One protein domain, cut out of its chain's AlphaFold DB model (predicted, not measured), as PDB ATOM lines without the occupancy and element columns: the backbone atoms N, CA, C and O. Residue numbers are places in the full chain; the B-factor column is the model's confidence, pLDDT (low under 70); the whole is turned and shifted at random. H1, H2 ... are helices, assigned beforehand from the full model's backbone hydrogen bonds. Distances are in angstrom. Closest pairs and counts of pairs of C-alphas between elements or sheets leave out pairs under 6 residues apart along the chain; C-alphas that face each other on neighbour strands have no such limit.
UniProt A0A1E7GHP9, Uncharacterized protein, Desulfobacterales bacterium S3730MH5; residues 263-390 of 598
ATOM      1  N   VAL A 263      33.237  -6.801   4.031       73.56
ATOM      2  CA  VAL A 263      34.225  -7.327   3.078       73.56
ATOM      3  C   VAL A 263      35.545  -6.591   3.256       73.56
ATOM      4  O   VAL A 263      35.717  -5.459   2.807       73.56
ATOM      5  N   GLU A 264      36.516  -7.256   3.876       69.81
ATOM      6  CA  GLU A 264      37.877  -6.729   3.950       69.81
ATOM      7  C   GLU A 264      38.509  -6.693   2.547       69.81
ATOM      8  O   GLU A 264      38.403  -7.655   1.785       69.81
ATOM      9  N   ALA A 265      39.209  -5.606   2.207       60.06
ATOM     10  CA  ALA A 265      39.835  -5.438   0.890       60.06
ATOM     11  C   ALA A 265      40.758  -6.612   0.469       60.06
ATOM     12  O   ALA A 265      40.653  -7.045  -0.680       60.06
ATOM     13  N   PRO A 266      41.581  -7.217   1.357       56.53
ATOM     14  CA  PRO A 266      42.361  -8.418   1.028       56.53
ATOM     15  C   PRO A 266      41.509  -9.660   0.700       56.53
ATOM     16  O   PRO A 266      41.982 -10.576   0.031       56.53
ATOM     17  N   GLY A 267      40.255  -9.698   1.160       63.66
ATOM     18  CA  GLY A 267      39.288 -10.773   0.930       63.66
ATOM     19  C   GLY A 267      38.310 -10.509  -0.220       63.66
ATOM     20  O   GLY A 267      37.460 -11.363  -0.493       63.66
ATOM     21  N   LEU A 268      38.417  -9.365  -0.910       70.94
ATOM     22  CA  LEU A 268      37.502  -8.979  -1.989       70.94
ATOM     23  C   LEU A 268      37.471 -10.022  -3.103       70.94
ATOM     24  O   LEU A 268      36.393 -10.493  -3.452       70.94
ATOM     25  N   SER A 269      38.634 -10.415  -3.631       68.12
ATOM     26  CA  SER A 269      38.696 -11.367  -4.742       68.12
ATOM     27  C   SER A 269      38.041 -12.694  -4.361       68.12
ATOM     28  O   SER A 269      37.193 -13.186  -5.094       68.12
ATOM     29  N   ALA A 270      38.344 -13.236  -3.177       65.94
ATOM     30  CA  ALA A 270      37.742 -14.481  -2.698       65.94
ATOM     31  C   ALA A 270      36.212 -14.372  -2.543       65.94
ATOM     32  O   ALA A 270      35.477 -15.259  -2.980       65.94
ATOM     33  N   THR A 271      35.727 -13.259  -1.984       70.19
ATOM     34  CA  THR A 271      34.290 -13.006  -1.794       70.19
ATOM     35  C   THR A 271      33.570 -12.844  -3.133       70.19
ATOM     36  O   THR A 271      32.522 -13.446  -3.357       70.19
ATOM     37  N   ALA A 272      34.155 -12.088  -4.060       76.19
ATOM     38  CA  ALA A 272      33.638 -11.898  -5.409       76.19
ATOM     39  C   ALA A 272      33.602 -13.216  -6.195       76.19
ATOM     40  O   ALA A 272      32.575 -13.547  -6.786       76.19
ATOM     41  N   PHE A 273      34.666 -14.026  -6.139       70.94
ATOM     42  CA  PHE A 273      34.669 -15.360  -6.745       70.94
ATOM     43  C   PHE A 273      33.597 -16.263  -6.137       70.94
ATOM     44  O   PHE A 273      32.949 -17.011  -6.865       70.94
ATOM     45  N   HIS A 274      33.362 -16.185  -4.825       74.00
ATOM     46  CA  HIS A 274      32.284 -16.932  -4.187       74.00
ATOM     47  C   HIS A 274      30.903 -16.504  -4.704       74.00
ATOM     48  O   HIS A 274      30.083 -17.367  -5.024       74.00
ATOM     49  N   VAL A 275      30.652 -15.197  -4.835       79.75
ATOM     50  CA  VAL A 275      29.411 -14.667  -5.427       79.75
ATOM     51  C   VAL A 275      29.229 -15.189  -6.852       79.75
ATOM     52  O   VAL A 275      28.171 -15.720  -7.185       79.75
ATOM     53  N   ILE A 276      30.269 -15.091  -7.679       78.81
ATOM     54  CA  ILE A 276      30.222 -15.471  -9.094       78.81
ATOM     55  C   ILE A 276      30.044 -16.990  -9.270       78.81
ATOM     56  O   ILE A 276      29.280 -17.437 -10.132       78.81
ATOM     57  N   SER A 277      30.729 -17.801  -8.463       73.88
ATOM     58  CA  SER A 277      30.653 -19.268  -8.523       73.88
ATOM     59  C   SER A 277      29.309 -19.815  -8.048       73.88
ATOM     60  O   SER A 277      28.873 -20.856  -8.533       73.88
ATOM     61  N   ASN A 278      28.624 -19.112  -7.142       76.25
ATOM     62  CA  ASN A 278      27.313 -19.512  -6.626       76.25
ATOM     63  C   ASN A 278      26.138 -18.793  -7.303       76.25
ATOM     64  O   ASN A 278      24.979 -19.049  -6.963       76.25
ATOM     65  N   ALA A 279      26.411 -17.904  -8.261       77.75
ATOM     66  CA  ALA A 279      25.371 -17.242  -9.030       77.75
ATOM     67  C   ALA A 279      24.531 -18.277  -9.811       77.75
ATOM     68  O   ALA A 279      25.081 -19.246 -10.348       77.75
ATOM     69  N   PRO A 280      23.200 -18.100  -9.911       74.50
ATOM     70  CA  PRO A 280      22.371 -18.925 -10.782       74.50
ATOM     71  C   PRO A 280      22.892 -18.865 -12.226       74.50
ATOM     72  O   PRO A 280      23.209 -17.793 -12.720       74.50
ATOM     73  N   ARG A 281      22.970 -20.012 -12.911       76.75
ATOM     74  CA  ARG A 281      23.339 -20.109 -14.342       76.75
ATOM     75  C   ARG A 281      22.352 -20.981 -15.118       76.75
ATOM     76  O   ARG A 281      22.728 -21.709 -16.031       76.75
ATOM     77  N   ARG A 282      21.090 -20.989 -14.671       76.00
ATOM     78  CA  ARG A 282      20.062 -21.938 -15.131       76.00
ATOM     79  C   ARG A 282      19.517 -21.576 -16.505       76.00
ATOM     80  O   ARG A 282      19.022 -22.453 -17.205       76.00
ATOM     81  N   THR A 283      19.582 -20.299 -16.862       74.81
ATOM     82  CA  THR A 283      19.116 -19.774 -18.140       74.81
ATOM     83  C   THR A 283      20.209 -18.944 -18.818       74.81
ATOM     84  O   THR A 283      21.076 -18.406 -18.123       74.81
ATOM     85  N   PRO A 284      20.154 -18.775 -20.154       74.19
ATOM     86  CA  PRO A 284      21.032 -17.842 -20.867       74.19
ATOM     87  C   PRO A 284      20.959 -16.412 -20.308       74.19
ATOM     88  O   PRO A 284      21.963 -15.715 -20.240       74.19
ATOM     89  N   ALA A 285      19.783 -16.000 -19.824       80.44
ATOM     90  CA  ALA A 285      19.590 -14.712 -19.169       80.44
ATOM     91  C   ALA A 285      20.349 -14.602 -17.835       80.44
ATOM     92  O   ALA A 285      20.934 -13.562 -17.549       80.44
ATOM     93  N   ASP A 286      20.400 -15.663 -17.027       79.06
ATOM     94  CA  ASP A 286      21.174 -15.632 -15.779       79.06
ATOM     95  C   ASP A 286      22.681 -15.504 -16.060       79.06
ATOM     96  O   ASP A 286      23.389 -14.759 -15.384       79.06
ATOM     97  N   GLN A 287      23.167 -16.204 -17.091       79.75
ATOM     98  CA  GLN A 287      24.570 -16.148 -17.512       79.75
ATOM     99  C   GLN A 287      24.934 -14.755 -18.037       79.75
ATOM    100  O   GLN A 287      25.943 -14.185 -17.632       79.75
ATOM    101  N   LEU A 288      24.076 -14.170 -18.868       82.31
ATOM    102  CA  LEU A 288      24.271 -12.831 -19.414       82.31
ATOM    103  C   LEU A 288      24.203 -11.731 -18.348       82.31
ATOM    104  O   LEU A 288      25.012 -10.805 -18.373       82.31
ATOM    105  N   ALA A 289      23.308 -11.859 -17.364       87.12
ATOM    106  CA  ALA A 289      23.275 -10.963 -16.208       87.12
ATOM    107  C   ALA A 289      24.573 -11.040 -15.388       87.12
ATOM    108  O   ALA A 289      25.073 -10.017 -14.922       87.12
ATOM    109  N   LEU A 290      25.146 -12.239 -15.240       83.50
ATOM    110  CA  LEU A 290      26.414 -12.430 -14.544       83.50
ATOM    111  C   LEU A 290      27.588 -11.800 -15.304       83.50
ATOM    112  O   LEU A 290      28.428 -11.162 -14.672       83.50
ATOM    113  N   VAL A 291      27.643 -11.940 -16.633       85.12
ATOM    114  CA  VAL A 291      28.682 -11.301 -17.463       85.12
ATOM    115  C   VAL A 291      28.584  -9.780 -17.373       85.12
ATOM    116  O   VAL A 291      29.589  -9.124 -17.108       85.12
ATOM    117  N   LEU A 292      27.376  -9.223 -17.483       90.31
ATOM    118  CA  LEU A 292      27.125  -7.794 -17.294       90.31
ATOM    119  C   LEU A 292      27.617  -7.309 -15.923       90.31
ATOM    120  O   LEU A 292      28.379  -6.350 -15.842       90.31
ATOM    121  N   GLN A 293      27.219  -7.986 -14.846       89.19
ATOM    122  CA  GLN A 293      27.615  -7.622 -13.487       89.19
ATOM    123  C   GLN A 293      29.132  -7.739 -13.268       89.19
ATOM    124  O   GLN A 293      29.730  -6.906 -12.590       89.19
ATOM    125  N   THR A 294      29.760  -8.745 -13.878       84.06
ATOM    126  CA  THR A 294      31.211  -8.956 -13.823       84.06
ATOM    127  C   THR A 294      31.958  -7.864 -14.589       84.06
ATOM    128  O   THR A 294      32.948  -7.358 -14.081       84.06
ATOM    129  N   GLY A 295      31.464  -7.416 -15.746       84.81
ATOM    130  CA  GLY A 295      32.047  -6.270 -16.451       84.81
ATOM    131  C   GLY A 295      31.975  -4.967 -15.641       84.81
ATOM    132  O   GLY A 295      32.906  -4.163 -15.684       84.81
ATOM    133  N   PHE A 296      30.896  -4.773 -14.868       88.25
ATOM    134  CA  PHE A 296      30.712  -3.585 -14.024       88.25
ATOM    135  C   PHE A 296      31.572  -3.585 -12.759       88.25
ATOM    136  O   PHE A 296      32.088  -2.539 -12.369       88.25
ATOM    137  N   CYS A 297      31.651  -4.727 -12.072       84.94
ATOM    138  CA  CYS A 297      32.144  -4.788 -10.693       84.94
ATOM    139  C   CYS A 297      33.115  -5.949 -10.418       84.94
ATOM    140  O   CYS A 297      33.454  -6.210  -9.260       84.94
ATOM    141  N   GLY A 298      33.525  -6.687 -11.450       77.88
ATOM    142  CA  GLY A 298      34.425  -7.827 -11.327       77.88
ATOM    143  C   GLY A 298      35.813  -7.403 -10.838       77.88
ATOM    144  O   GLY A 298      36.354  -6.403 -11.310       77.88
ATOM    145  N   PRO A 299      36.420  -8.136  -9.889       71.75
ATOM    146  CA  PRO A 299      37.750  -7.801  -9.403       71.75
ATOM    147  C   PRO A 299      38.809  -8.085 -10.477       71.75
ATOM    148  O   PRO A 299      38.762  -9.124 -11.130       71.75
ATOM    149  N   GLN A 300      39.816  -7.210 -10.576       70.00
ATOM    150  CA  GLN A 300      41.053  -7.445 -11.342       70.00
ATOM    151  C   GLN A 300      40.860  -7.685 -12.853       70.00
ATOM    152  O   GLN A 300      41.695  -8.341 -13.473       70.00
ATOM    153  N   LEU A 301      39.789  -7.157 -13.452       69.94
ATOM    154  CA  LEU A 301      39.621  -7.163 -14.907       69.94
ATOM    155  C   LEU A 301      40.369  -5.986 -15.535       69.94
ATOM    156  O   LEU A 301      40.257  -4.863 -15.043       69.94
ATOM    157  N   THR A 302      41.093  -6.234 -16.626       76.00
ATOM    158  CA  THR A 302      41.636  -5.150 -17.461       76.00
ATOM    159  C   THR A 302      40.519  -4.480 -18.262       76.00
ATOM    160  O   THR A 302      39.430  -5.045 -18.422       76.00
ATOM    161  N   ASP A 303      40.774  -3.286 -18.792       79.75
ATOM    162  CA  ASP A 303      39.778  -2.566 -19.591       79.75
ATOM    163  C   ASP A 303      39.384  -3.336 -20.855       79.75
ATOM    164  O   ASP A 303      38.203  -3.378 -21.205       79.75
ATOM    165  N   GLU A 304      40.326  -4.047 -21.481       76.81
ATOM    166  CA  GLU A 304      40.041  -4.931 -22.612       76.81
ATOM    167  C   GLU A 304      39.081  -6.056 -22.212       76.81
ATOM    168  O   GLU A 304      38.104  -6.310 -22.911       76.81
ATOM    169  N   GLN A 305      39.297  -6.690 -21.055       77.62
ATOM    170  CA  GLN A 305      38.439  -7.776 -20.567       77.62
ATOM    171  C   GLN A 305      37.033  -7.286 -20.201       77.62
ATOM    172  O   GLN A 305      36.042  -7.984 -20.438       77.62
ATOM    173  N   ARG A 306      36.921  -6.077 -19.636       79.31
ATOM    174  CA  ARG A 306      35.627  -5.435 -19.360       79.31
ATOM    175  C   ARG A 306      34.884  -5.144 -20.660       79.31
ATOM    176  O   ARG A 306      33.699  -5.459 -20.767       79.31
ATOM    177  N   LEU A 307      35.577  -4.596 -21.658       81.00
ATOM    178  CA  LEU A 307      35.009  -4.334 -22.980       81.00
ATOM    179  C   LEU A 307      34.584  -5.617 -23.700       81.00
ATOM    180  O   LEU A 307      33.507  -5.637 -24.295       81.00
ATOM    181  N   GLU A 308      35.363  -6.696 -23.621       78.75
ATOM    182  CA  GLU A 308      34.989  -8.011 -24.159       78.75
ATOM    183  C   GLU A 308      33.712  -8.547 -23.496       78.75
ATOM    184  O   GLU A 308      32.788  -8.977 -24.190       78.75
ATOM    185  N   ALA A 309      33.610  -8.451 -22.166       80.81
ATOM    186  CA  ALA A 309      32.411  -8.847 -21.431       80.81
ATOM    187  C   ALA A 309      31.180  -8.038 -21.873       80.81
ATOM    188  O   ALA A 309      30.119  -8.608 -22.131       80.81
ATOM    189  N   PHE A 310      31.309  -6.715 -22.010       90.62
ATOM    190  CA  PHE A 310      30.209  -5.869 -22.473       90.62
ATOM    191  C   PHE A 310      29.855  -6.079 -23.946       90.62
ATOM    192  O   PHE A 310      28.677  -6.014 -24.293       90.62
ATOM    193  N   SER A 311      30.835  -6.385 -24.795       85.81
ATOM    194  CA  SER A 311      30.609  -6.743 -26.202       85.81
ATOM    195  C   SER A 311      29.819  -8.042 -26.302       85.81
ATOM    196  O   SER A 311      28.834  -8.121 -27.034       85.81
ATOM    197  N   TRP A 312      30.164  -9.032 -25.476       84.44
ATOM    198  CA  TRP A 312      29.398 -10.268 -25.387       84.44
ATOM    199  C   TRP A 312      27.957 -10.013 -24.922       84.44
ATOM    200  O   TRP A 312      27.018 -10.596 -25.470       84.44
ATOM    201  N   VAL A 313      27.762  -9.092 -23.968       88.12
ATOM    202  CA  VAL A 313      26.421  -8.652 -23.553       88.12
ATOM    203  C   VAL A 313      25.651  -8.028 -24.714       88.12
ATOM    204  O   VAL A 313      24.506  -8.407 -24.952       88.12
ATOM    205  N   GLU A 314      26.267  -7.105 -25.448       89.75
ATOM    206  CA  GLU A 314      25.670  -6.443 -26.610       89.75
ATOM    207  C   GLU A 314      25.220  -7.435 -27.692       89.75
ATOM    208  O   GLU A 314      24.107  -7.309 -28.206       89.75
ATOM    209  N   GLU A 315      26.030  -8.450 -27.986       87.62
ATOM    210  CA  GLU A 315      25.732  -9.464 -29.005       87.62
ATOM    211  C   GLU A 315      24.583 -10.409 -28.613       87.62
ATOM    212  O   GLU A 315      23.799 -10.824 -29.469       87.62
ATOM    213  N   HIS A 316      24.459 -10.751 -27.325       84.81
ATOM    214  CA  HIS A 316      23.578 -11.836 -26.870       84.81
ATOM    215  C   HIS A 316      22.301 -11.355 -26.166       84.81
ATOM    216  O   HIS A 316      21.401 -12.162 -25.903       84.81
ATOM    217  N   ILE A 317      22.175 -10.054 -25.880       85.88
ATOM    218  CA  ILE A 317      21.040  -9.507 -25.126       85.88
ATOM    219  C   ILE A 317      19.690  -9.747 -25.800       85.88
ATOM    220  O   ILE A 317      18.749 -10.165 -25.127       85.88
ATOM    221  N   ASP A 318      19.587  -9.560 -27.115       83.62
ATOM    222  CA  ASP A 318      18.310  -9.703 -27.823       83.62
ATOM    223  C   ASP A 318      17.837 -11.169 -27.823       83.62
ATOM    224  O   ASP A 318      16.676 -11.452 -27.524       83.62
ATOM    225  N   ALA A 319      18.757 -12.122 -28.012       80.00
ATOM    226  CA  ALA A 319      18.457 -13.553 -27.928       80.00
ATOM    227  C   ALA A 319      18.044 -13.985 -26.508       80.00
ATOM    228  O   ALA A 319      17.110 -14.776 -26.337       80.00
ATOM    229  N   ALA A 320      18.710 -13.451 -25.477       76.44
ATOM    230  CA  ALA A 320      18.369 -13.729 -24.084       76.44
ATOM    231  C   ALA A 320      16.986 -13.168 -23.710       76.44
ATOM    232  O   ALA A 320      16.221 -13.840 -23.010       76.44
ATOM    233  N   ILE A 321      16.647 -11.971 -24.200       74.44
ATOM    234  CA  ILE A 321      15.334 -11.340 -24.023       74.44
ATOM    235  C   ILE A 321      14.236 -12.163 -24.706       74.44
ATOM    236  O   ILE A 321      13.220 -12.458 -24.072       74.44
ATOM    237  N   ASP A 322      14.441 -12.566 -25.962       73.94
ATOM    238  CA  ASP A 322      13.459 -13.327 -26.742       73.94
ATOM    239  C   ASP A 322      13.176 -14.708 -26.134       73.94
ATOM    240  O   ASP A 322      12.027 -15.154 -26.100       73.94
ATOM    241  N   TYR A 323      14.203 -15.371 -25.590       68.19
ATOM    242  CA  TYR A 323      14.068 -16.678 -24.939       68.19
ATOM    243  C   TYR A 323      13.214 -16.633 -23.661       68.19
ATOM    244  O   TYR A 323      12.549 -17.607 -23.307       68.19
ATOM    245  N   THR A 324      13.232 -15.509 -22.948       64.00
ATOM    246  CA  THR A 324      12.692 -15.395 -21.585       64.00
ATOM    247  C   THR A 324      11.476 -14.473 -21.464       64.00
ATOM    248  O   THR A 324      10.770 -14.526 -20.458       64.00
ATOM    249  N   GLY A 325      11.207 -13.628 -22.466       63.53
ATOM    250  CA  GLY A 325      10.138 -12.626 -22.432       63.53
ATOM    251  C   GLY A 325      10.377 -11.492 -21.421       63.53
ATOM    252  O   GLY A 325       9.417 -10.874 -20.960       63.53
ATOM    253  N   LEU A 326      11.637 -11.217 -21.052       62.56
ATOM    254  CA  LEU A 326      12.029 -10.370 -19.906       62.56
ATOM    255  C   LEU A 326      11.784  -8.856 -20.053       62.56
ATOM    256  O   LEU A 326      12.053  -8.130 -19.095       62.56
ATOM    257  N   ILE A 327      11.239  -8.376 -21.179       56.41
ATOM    258  CA  ILE A 327      11.076  -6.939 -21.516       56.41
ATOM    259  C   ILE A 327      10.294  -6.144 -20.441       56.41
ATOM    260  O   ILE A 327      10.377  -4.922 -20.399       56.41
ATOM    261  N   MET A 328       9.562  -6.818 -19.545       54.78
ATOM    262  CA  MET A 328       8.719  -6.206 -18.503       54.78
ATOM    263  C   MET A 328       9.055  -6.661 -17.068       54.78
ATOM    264  O   MET A 328       8.192  -6.616 -16.192       54.78
ATOM    265  N   THR A 329      10.267  -7.157 -16.811       64.81
ATOM    266  CA  THR A 329      10.657  -7.650 -15.476       64.81
ATOM    267  C   THR A 329      11.604  -6.696 -14.754       64.81
ATOM    268  O   THR A 329      12.455  -6.080 -15.386       64.81
ATOM    269  N   ASP A 330      11.534  -6.660 -13.419       71.62
ATOM    270  CA  ASP A 330      12.497  -5.961 -12.548       71.62
ATOM    271  C   ASP A 330      13.905  -6.594 -12.540       71.62
ATOM    272  O   ASP A 330      14.751  -6.223 -11.733       71.62
ATOM    273  N   SER A 331      14.171  -7.553 -13.433       80.25
ATOM    274  CA  SER A 331      15.471  -8.208 -13.556       80.25
ATOM    275  C   SER A 331      16.537  -7.266 -14.125       80.25
ATOM    276  O   SER A 331      16.230  -6.299 -14.823       80.25
ATOM    277  N   MET A 332      17.811  -7.584 -13.881       86.25
ATOM    278  CA  MET A 332      18.946  -6.795 -14.374       86.25
ATOM    279  C   MET A 332      18.942  -6.644 -15.903       86.25
ATOM    280  O   MET A 332      19.124  -5.540 -16.412       86.25
ATOM    281  N   LEU A 333      18.659  -7.723 -16.639       86.38
ATOM    282  CA  LEU A 333      18.560  -7.674 -18.101       86.38
ATOM    283  C   LEU A 333      17.291  -6.978 -18.593       86.38
ATOM    284  O   LEU A 333      17.339  -6.313 -19.622       86.38
ATOM    285  N   GLY A 334      16.176  -7.085 -17.862       82.50
ATOM    286  CA  GLY A 334      14.972  -6.302 -18.145       82.50
ATOM    287  C   GLY A 334      15.257  -4.802 -18.060       82.50
ATOM    288  O   GLY A 334      14.962  -4.060 -18.995       82.50
ATOM    289  N   ARG A 335      15.941  -4.369 -16.993       86.44
ATOM    290  CA  ARG A 335      16.382  -2.977 -16.807       86.44
ATOM    291  C   ARG A 335      17.352  -2.532 -17.897       86.44
ATOM    292  O   ARG A 335      17.105  -1.500 -18.519       86.44
ATOM    293  N   LEU A 336      18.364  -3.346 -18.214       88.38
ATOM    294  CA  LEU A 336      19.295  -3.083 -19.318       88.38
ATOM    295  C   LEU A 336      18.560  -2.923 -20.660       88.38
ATOM    296  O   LEU A 336      18.835  -1.981 -21.401       88.38
ATOM    297  N   ALA A 337      17.593  -3.795 -20.959       84.50
ATOM    298  CA  ALA A 337      16.798  -3.732 -22.185       84.50
ATOM    299  C   ALA A 337      15.987  -2.433 -22.278       84.50
ATOM    300  O   ALA A 337      15.948  -1.783 -23.327       84.50
ATOM    301  N   THR A 338      15.351  -2.032 -21.174       81.50
ATOM    302  CA  THR A 338      14.561  -0.798 -21.121       81.50
ATOM    303  C   THR A 338      15.432   0.463 -21.208       81.50
ATOM    304  O   THR A 338      15.070   1.392 -21.938       81.50
ATOM    305  N   TRP A 339      16.604   0.458 -20.562       86.50
ATOM    306  CA  TRP A 339      17.599   1.535 -20.604       86.50
ATOM    307  C   TRP A 339      18.232   1.683 -21.998       86.50
ATOM    308  O   TRP A 339      18.264   2.787 -22.548       86.50
ATOM    309  N   ARG A 340      18.632   0.572 -22.642       83.56
ATOM    310  CA  ARG A 340      19.142   0.552 -24.031       83.56
ATOM    311  C   ARG A 340      18.135   1.147 -25.011       83.56
ATOM    312  O   ARG A 340      18.515   1.895 -25.904       83.56
ATOM    313  N   ALA A 341      16.853   0.816 -24.856       76.00
ATOM    314  CA  ALA A 341      15.800   1.281 -25.755       76.00
ATOM    315  C   ALA A 341      15.455   2.776 -25.590       76.00
ATOM    316  O   ALA A 341      14.612   3.274 -26.341       76.00
ATOM    317  N   GLY A 342      16.042   3.476 -24.609       69.81
ATOM    318  CA  GLY A 342      15.714   4.869 -24.294       69.81
ATOM    319  C   GLY A 342      14.263   5.049 -23.839       69.81
ATOM    320  O   GLY A 342      13.670   6.102 -24.057       69.81
ATOM    321  N   ARG A 343      13.653   3.991 -23.281       60.19
ATOM    322  CA  ARG A 343      12.225   3.944 -22.909       60.19
ATOM    323  C   ARG A 343      11.979   4.134 -21.410       60.19
ATOM    324  O   ARG A 343      10.866   3.895 -20.950       60.19
ATOM    325  N   THR A 344      12.992   4.537 -20.650       52.59
ATOM    326  CA  THR A 344      12.944   4.654 -19.189       52.59
ATOM    327  C   THR A 344      13.024   6.097 -18.705       52.59
ATOM    328  O   THR A 344      13.671   6.933 -19.323       52.59
ATOM    329  N   GLU A 345      12.440   6.350 -17.531       54.47
ATOM    330  CA  GLU A 345      12.776   7.485 -16.648       54.47
ATOM    331  C   GLU A 345      14.177   7.333 -16.003       54.47
ATOM    332  O   GLU A 345      14.635   8.227 -15.299       54.47
ATOM    333  N   GLN A 346      14.844   6.194 -16.236       61.59
ATOM    334  CA  GLN A 346      16.170   5.845 -15.721       61.59
ATOM    335  C   GLN A 346      17.275   6.386 -16.623       61.59
ATOM    336  O   GLN A 346      17.367   5.987 -17.788       61.59
ATOM    337  N   ASP A 347      18.100   7.271 -16.063       77.25
ATOM    338  CA  ASP A 347      19.355   7.734 -16.647       77.25
ATOM    339  C   ASP A 347      20.503   6.735 -16.392       77.25
ATOM    340  O   ASP A 347      20.338   5.706 -15.729       77.25
ATOM    341  N   ASP A 348      21.680   7.032 -16.942       84.56
ATOM    342  CA  ASP A 348      22.892   6.217 -16.789       84.56
ATOM    343  C   ASP A 348      23.285   6.002 -15.318       84.56
ATOM    344  O   ASP A 348      23.784   4.933 -14.963       84.56
ATOM    345  N   THR A 349      22.999   6.977 -14.448       84.00
ATOM    346  CA  THR A 349      23.291   6.882 -13.013       84.00
ATOM    347  C   THR A 349      22.368   5.864 -12.358       84.00
ATOM    348  O   THR A 349      22.842   4.950 -11.695       84.00
ATOM    349  N   GLN A 350      21.060   5.937 -12.606       86.62
ATOM    350  CA  GLN A 350      20.093   5.009 -12.012       86.62
ATOM    351  C   GLN A 350      20.331   3.552 -12.429       86.62
ATOM    352  O   GLN A 350      20.125   2.637 -11.626       86.62
ATOM    353  N   PHE A 351      20.759   3.319 -13.675       88.81
ATOM    354  CA  PHE A 351      21.117   1.974 -14.124       88.81
ATOM    355  C   PHE A 351      22.385   1.463 -13.427       88.81
ATOM    356  O   PHE A 351      22.378   0.347 -12.901       88.81
ATOM    357  N   ALA A 352      23.441   2.281 -13.365       89.94
ATOM    358  CA  ALA A 352      24.663   1.922 -12.652       89.94
ATOM    359  C   ALA A 352      24.390   1.639 -11.169       89.94
ATOM    360  O   ALA A 352      24.831   0.615 -10.648       89.94
ATOM    361  N   ASP A 353      23.596   2.490 -10.517       89.62
ATOM    362  CA  ASP A 353      23.248   2.361  -9.105       89.62
ATOM    363  C   ASP A 353      22.569   1.030  -8.801       89.62
ATOM    364  O   ASP A 353      22.869   0.389  -7.792       89.62
ATOM    365  N   TYR A 354      21.701   0.569  -9.700       90.31
ATOM    366  CA  TYR A 354      21.073  -0.738  -9.580       90.31
ATOM    367  C   TYR A 354      22.098  -1.882  -9.655       90.31
ATOM    368  O   TYR A 354      22.076  -2.777  -8.807       90.31
ATOM    369  N   VAL A 355      23.003  -1.860 -10.642       91.50
ATOM    370  CA  VAL A 355      24.002  -2.928 -10.842       91.50
ATOM    371  C   VAL A 355      24.988  -2.992  -9.672       91.50
ATOM    372  O   VAL A 355      25.236  -4.077  -9.136       91.50
ATOM    373  N   PHE A 356      25.507  -1.839  -9.239       90.75
ATOM    374  CA  PHE A 356      26.428  -1.752  -8.105       90.75
ATOM    375  C   PHE A 356      25.746  -2.127  -6.786       90.75
ATOM    376  O   PHE A 356      26.327  -2.876  -6.005       90.75
ATOM    377  N   SER A 357      24.506  -1.689  -6.540       90.38
ATOM    378  CA  SER A 357      23.784  -2.050  -5.309       90.38
ATOM    379  C   SER A 357      23.541  -3.558  -5.209       90.38
ATOM    380  O   SER A 357      23.835  -4.153  -4.172       90.38
ATOM    381  N   ASP A 358      23.091  -4.199  -6.293       90.50
ATOM    382  CA  ASP A 358      22.910  -5.657  -6.339       90.50
ATOM    383  C   ASP A 358      24.238  -6.404  -6.109       90.50
ATOM    384  O   ASP A 358      24.284  -7.408  -5.394       90.50
ATOM    385  N   TRP A 359      25.346  -5.894  -6.657       90.19
ATOM    386  CA  TRP A 359      26.674  -6.464  -6.420       90.19
ATOM    387  C   TRP A 359      27.116  -6.343  -4.959       90.19
ATOM    388  O   TRP A 359      27.568  -7.325  -4.364       90.19
ATOM    389  N   LEU A 360      26.958  -5.165  -4.354       89.69
ATOM    390  CA  LEU A 360      27.342  -4.922  -2.965       89.69
ATOM    391  C   LEU A 360      26.503  -5.755  -1.989       89.69
ATOM    392  O   LEU A 360      27.049  -6.293  -1.025       89.69
ATOM    393  N   GLU A 361      25.206  -5.935  -2.252       90.06
ATOM    394  CA  GLU A 361      24.347  -6.826  -1.462       90.06
ATOM    395  C   GLU A 361      24.794  -8.291  -1.551       90.06
ATOM    396  O   GLU A 361      24.842  -8.995  -0.531       90.06
ATOM    397  N   LYS A 362      25.180  -8.756  -2.747       87.25
ATOM    398  CA  LYS A 362      25.728 -10.104  -2.951       87.25
ATOM    399  C   LYS A 362      27.059 -10.293  -2.228       87.25
ATOM    400  O   LYS A 362      27.226 -11.293  -1.528       87.25
ATOM    401  N   LEU A 363      27.972  -9.327  -2.333       84.25
ATOM    402  CA  LEU A 363      29.250  -9.337  -1.620       84.25
ATOM    403  C   LEU A 363      29.047  -9.373  -0.102       84.25
ATOM    404  O   LEU A 363      29.619 -10.226   0.575       84.25
ATOM    405  N   LYS A 364      28.172  -8.515   0.431       86.25
ATOM    406  CA  LYS A 364      27.821  -8.485   1.855       86.25
ATOM    407  C   LYS A 364      27.239  -9.813   2.341       86.25
ATOM    408  O   LYS A 364      27.547 -10.257   3.444       86.25
ATOM    409  N   SER A 365      26.411 -10.453   1.521       85.31
ATOM    410  CA  SER A 365      25.807 -11.751   1.842       85.31
ATOM    411  C   SER A 365      26.819 -12.903   1.804       85.31
ATOM    412  O   SER A 365      26.656 -13.880   2.534       85.31
ATOM    413  N   ALA A 366      27.863 -12.789   0.978       80.25
ATOM    414  CA  ALA A 366      28.941 -13.769   0.841       80.25
ATOM    415  C   ALA A 366      30.071 -13.592   1.872       80.25
ATOM    416  O   ALA A 366      30.720 -14.570   2.234       80.25
ATOM    417  N   ALA A 367      30.270 -12.378   2.391       68.75
ATOM    418  CA  ALA A 367      31.309 -12.033   3.364       68.75
ATOM    419  C   ALA A 367      31.394 -12.937   4.621       68.75
ATOM    420  O   ALA A 367      32.503 -13.242   5.062       68.75
ATOM    421  N   PRO A 368      30.282 -13.438   5.205       56.97
ATOM    422  CA  PRO A 368      30.334 -14.325   6.371       56.97
ATOM    423  C   PRO A 368      30.891 -15.729   6.070       56.97
ATOM    424  O   PRO A 368      31.055 -16.538   6.987       56.97
ATOM    425  N   ILE A 369      31.141 -16.061   4.798       52.78
ATOM    426  CA  ILE A 369      31.481 -17.404   4.329       52.78
ATOM    427  C   ILE A 369      32.982 -17.451   3.979       52.78
ATOM    428  O   ILE A 369      33.365 -17.279   2.831       52.78
ATOM    429  N   ARG A 370      33.812 -17.793   4.981       48.03
ATOM    430  CA  ARG A 370      35.190 -18.353   4.889       48.03
ATOM    431  C   ARG A 370      36.387 -17.385   4.795       48.03
ATOM    432  O   ARG A 370      36.918 -17.115   3.728       48.03
ATOM    433  N   THR A 371      37.001 -17.131   5.949       42.06
ATOM    434  CA  THR A 371      38.436 -16.808   6.120       42.06
ATOM    435  C   THR A 371      39.349 -18.055   6.046       42.06
ATOM    436  O   THR A 371      40.336 -18.145   6.772       42.06
ATOM    437  N   GLY A 372      39.026 -19.070   5.225       41.38
ATOM    438  CA  GLY A 372      39.655 -20.399   5.359       41.38
ATOM    439  C   GLY A 372      39.886 -21.253   4.108       41.38
ATOM    440  O   GLY A 372      40.359 -22.374   4.268       41.38
ATOM    441  N   GLU A 373      39.589 -20.785   2.893       42.19
ATOM    442  CA  GLU A 373      39.896 -21.536   1.661       42.19
ATOM    443  C   GLU A 373      40.869 -20.775   0.760       42.19
ATOM    444  O   GLU A 373      40.802 -19.554   0.638       42.19
ATOM    445  N   SER A 374      41.801 -21.514   0.152       38.88
ATOM    446  CA  SER A 374      42.832 -20.968  -0.729       38.88
ATOM    447  C   SER A 374      42.194 -20.383  -2.002       38.88
ATOM    448  O   SER A 374      41.516 -21.120  -2.726       38.88
ATOM    449  N   PRO A 375      42.449 -19.103  -2.341       41.53
ATOM    450  CA  PRO A 375      41.965 -18.471  -3.575       41.53
ATOM    451  C   PRO A 375      42.318 -19.263  -4.844       41.53
ATOM    452  O   PRO A 375      41.588 -19.231  -5.831       41.53
ATOM    453  N   HIS A 376      43.416 -20.021  -4.803       35.91
ATOM    454  CA  HIS A 376      43.977 -20.724  -5.950       35.91
ATOM    455  C   HIS A 376      43.103 -21.891  -6.445       35.91
ATOM    456  O   HIS A 376      42.962 -22.075  -7.649       35.91
ATOM    457  N   GLU A 377      42.479 -22.665  -5.551       36.34
ATOM    458  CA  GLU A 377      41.608 -23.790  -5.950       36.34
ATOM    459  C   GLU A 377      40.274 -23.296  -6.530       36.34
ATOM    460  O   GLU A 377      39.727 -23.896  -7.451       36.34
ATOM    461  N   THR A 378      39.791 -22.146  -6.054       42.12
ATOM    462  CA  THR A 378      38.503 -21.574  -6.478       42.12
ATOM    463  C   THR A 378      38.605 -20.870  -7.837       42.12
ATOM    464  O   THR A 378      37.694 -20.988  -8.655       42.12
ATOM    465  N   ILE A 379      39.729 -20.192  -8.116       38.16
ATOM    466  CA  ILE A 379      40.013 -19.569  -9.422       38.16
ATOM    467  C   ILE A 379      40.108 -20.634 -10.526       38.16
ATOM    468  O   ILE A 379      39.533 -20.455 -11.599       38.16
ATOM    469  N   TRP A 380      40.761 -21.769 -10.251       41.31
ATOM    470  CA  TRP A 380      40.855 -22.878 -11.206       41.31
ATOM    471  C   TRP A 380      39.494 -23.502 -11.524       41.31
ATOM    472  O   TRP A 380      39.174 -23.674 -12.698       41.31
ATOM    473  N   SER A 381      38.648 -23.751 -10.519       41.72
ATOM    474  CA  SER A 381      37.287 -24.260 -10.752       41.72
ATOM    475  C   SER A 381      36.379 -23.261 -11.485       41.72
ATOM    476  O   SER A 381      35.494 -23.668 -12.238       41.72
ATOM    477  N   PHE A 382      36.588 -21.953 -11.297       41.09
ATOM    478  CA  PHE A 382      35.845 -20.908 -12.006       41.09
ATOM    479  C   PHE A 382      36.230 -20.825 -13.491       41.09
ATOM    480  O   PHE A 382      35.342 -20.815 -14.349       41.09
ATOM    481  N   LEU A 383      37.532 -20.832 -13.798       39.97
ATOM    482  CA  LEU A 383      38.039 -20.841 -15.173       39.97
ATOM    483  C   LEU A 383      37.675 -22.143 -15.902       39.97
ATOM    484  O   LEU A 383      37.227 -22.084 -17.046       39.97
ATOM    485  N   GLU A 384      37.747 -23.299 -15.229       42.56
ATOM    486  CA  GLU A 384      37.213 -24.563 -15.760       42.56
ATOM    487  C   GLU A 384      35.715 -24.453 -16.075       42.56
ATOM    488  O   GLU A 384      35.277 -24.885 -17.138       42.56
ATOM    489  N   GLY A 385      34.920 -23.827 -15.201       43.19
ATOM    490  CA  GLY A 385      33.484 -23.638 -15.419       43.19
ATOM    491  C   GLY A 385      33.144 -22.722 -16.602       43.19
ATOM    492  O   GLY A 385      32.178 -22.989 -17.314       43.19
ATOM    493  N   MET A 386      33.926 -21.662 -16.833       39.28
ATOM    494  CA  MET A 386      33.764 -20.785 -18.001       39.28
ATOM    495  C   MET A 386      34.183 -21.481 -19.300       39.28
ATOM    496  O   MET A 386      33.454 -21.436 -20.289       39.28
ATOM    497  N   MET A 387      35.314 -22.190 -19.282       38.84
ATOM    498  CA  MET A 387      35.816 -22.935 -20.440       38.84
ATOM    499  C   MET A 387      34.895 -24.096 -20.841       38.84
ATOM    500  O   MET A 387      34.736 -24.388 -22.026       38.84
ATOM    501  N   MET A 388      34.253 -24.753 -19.870       41.97
ATOM    502  CA  MET A 388      33.309 -25.840 -20.139       41.97
ATOM    503  C   MET A 388      32.005 -25.346 -20.778       41.97
ATOM    504  O   MET A 388      31.451 -26.064 -21.605       41.97
ATOM    505  N   ALA A 389      31.558 -24.119 -20.487       40.84
ATOM    506  CA  ALA A 389      30.398 -23.515 -21.148       40.84
ATOM    507  C   ALA A 389      30.671 -23.224 -22.640       40.84
ATOM    508  O   ALA A 389      29.840 -23.518 -23.498       40.84
ATOM    509  N   GLU A 390      31.878 -22.749 -22.964       38.25
ATOM    510  CA  GLU A 390      32.323 -22.520 -24.348       38.25
ATOM    511  C   GLU A 390      32.512 -23.841 -25.130       38.25
ATOM    512  O   GLU A 390      32.298 -23.924 -26.345       38.25
TER     513      GLU A 390
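This is residues 263 to 390 of the 598 residues of an uncharacterized protein of Desulfobacterales bacterium S3730MH5 (UniProt A0A1E7GHP9). The longest helix, H3, makes a hairpin with core helix H2; a second hairpin, H4 and H5, crosses H2, and H1 packs on H5 and H6. The 128 printed residues hold six named helices, H1 to H6 in order: all helix. The whole is compact, with radius of gyration 15.2 A and spans of 46, 30 and 27 A.

H3, residues 303 to 324, touches H2, residues 284 to 297, opposite ways at a shallow 27 degrees, closest at the C-alphas of Arg 306 and Gly 295, 4.7 A. H5, residues 348 to 366, touches H2 about perpendicular, at 84 degrees. H4, residues 332 to 340, touches H2, H3 and H5. H1, residues 265 to 278, touches H5 and H6, residues 375 to 390. H1 has 8 of 10 O i to N i+4 pairs within hydrogen-bond range, H3 16 of 18, the other helices every one.

H3, 30.0 A long, begins at C-alpha 303, (39.778, -2.566, -19.591); H6 ends at C-alpha 390, (32.323, -22.520, -24.348).

The printed part has no cut; 43 residues have pLDDT under 70, among them residues 367 to 390.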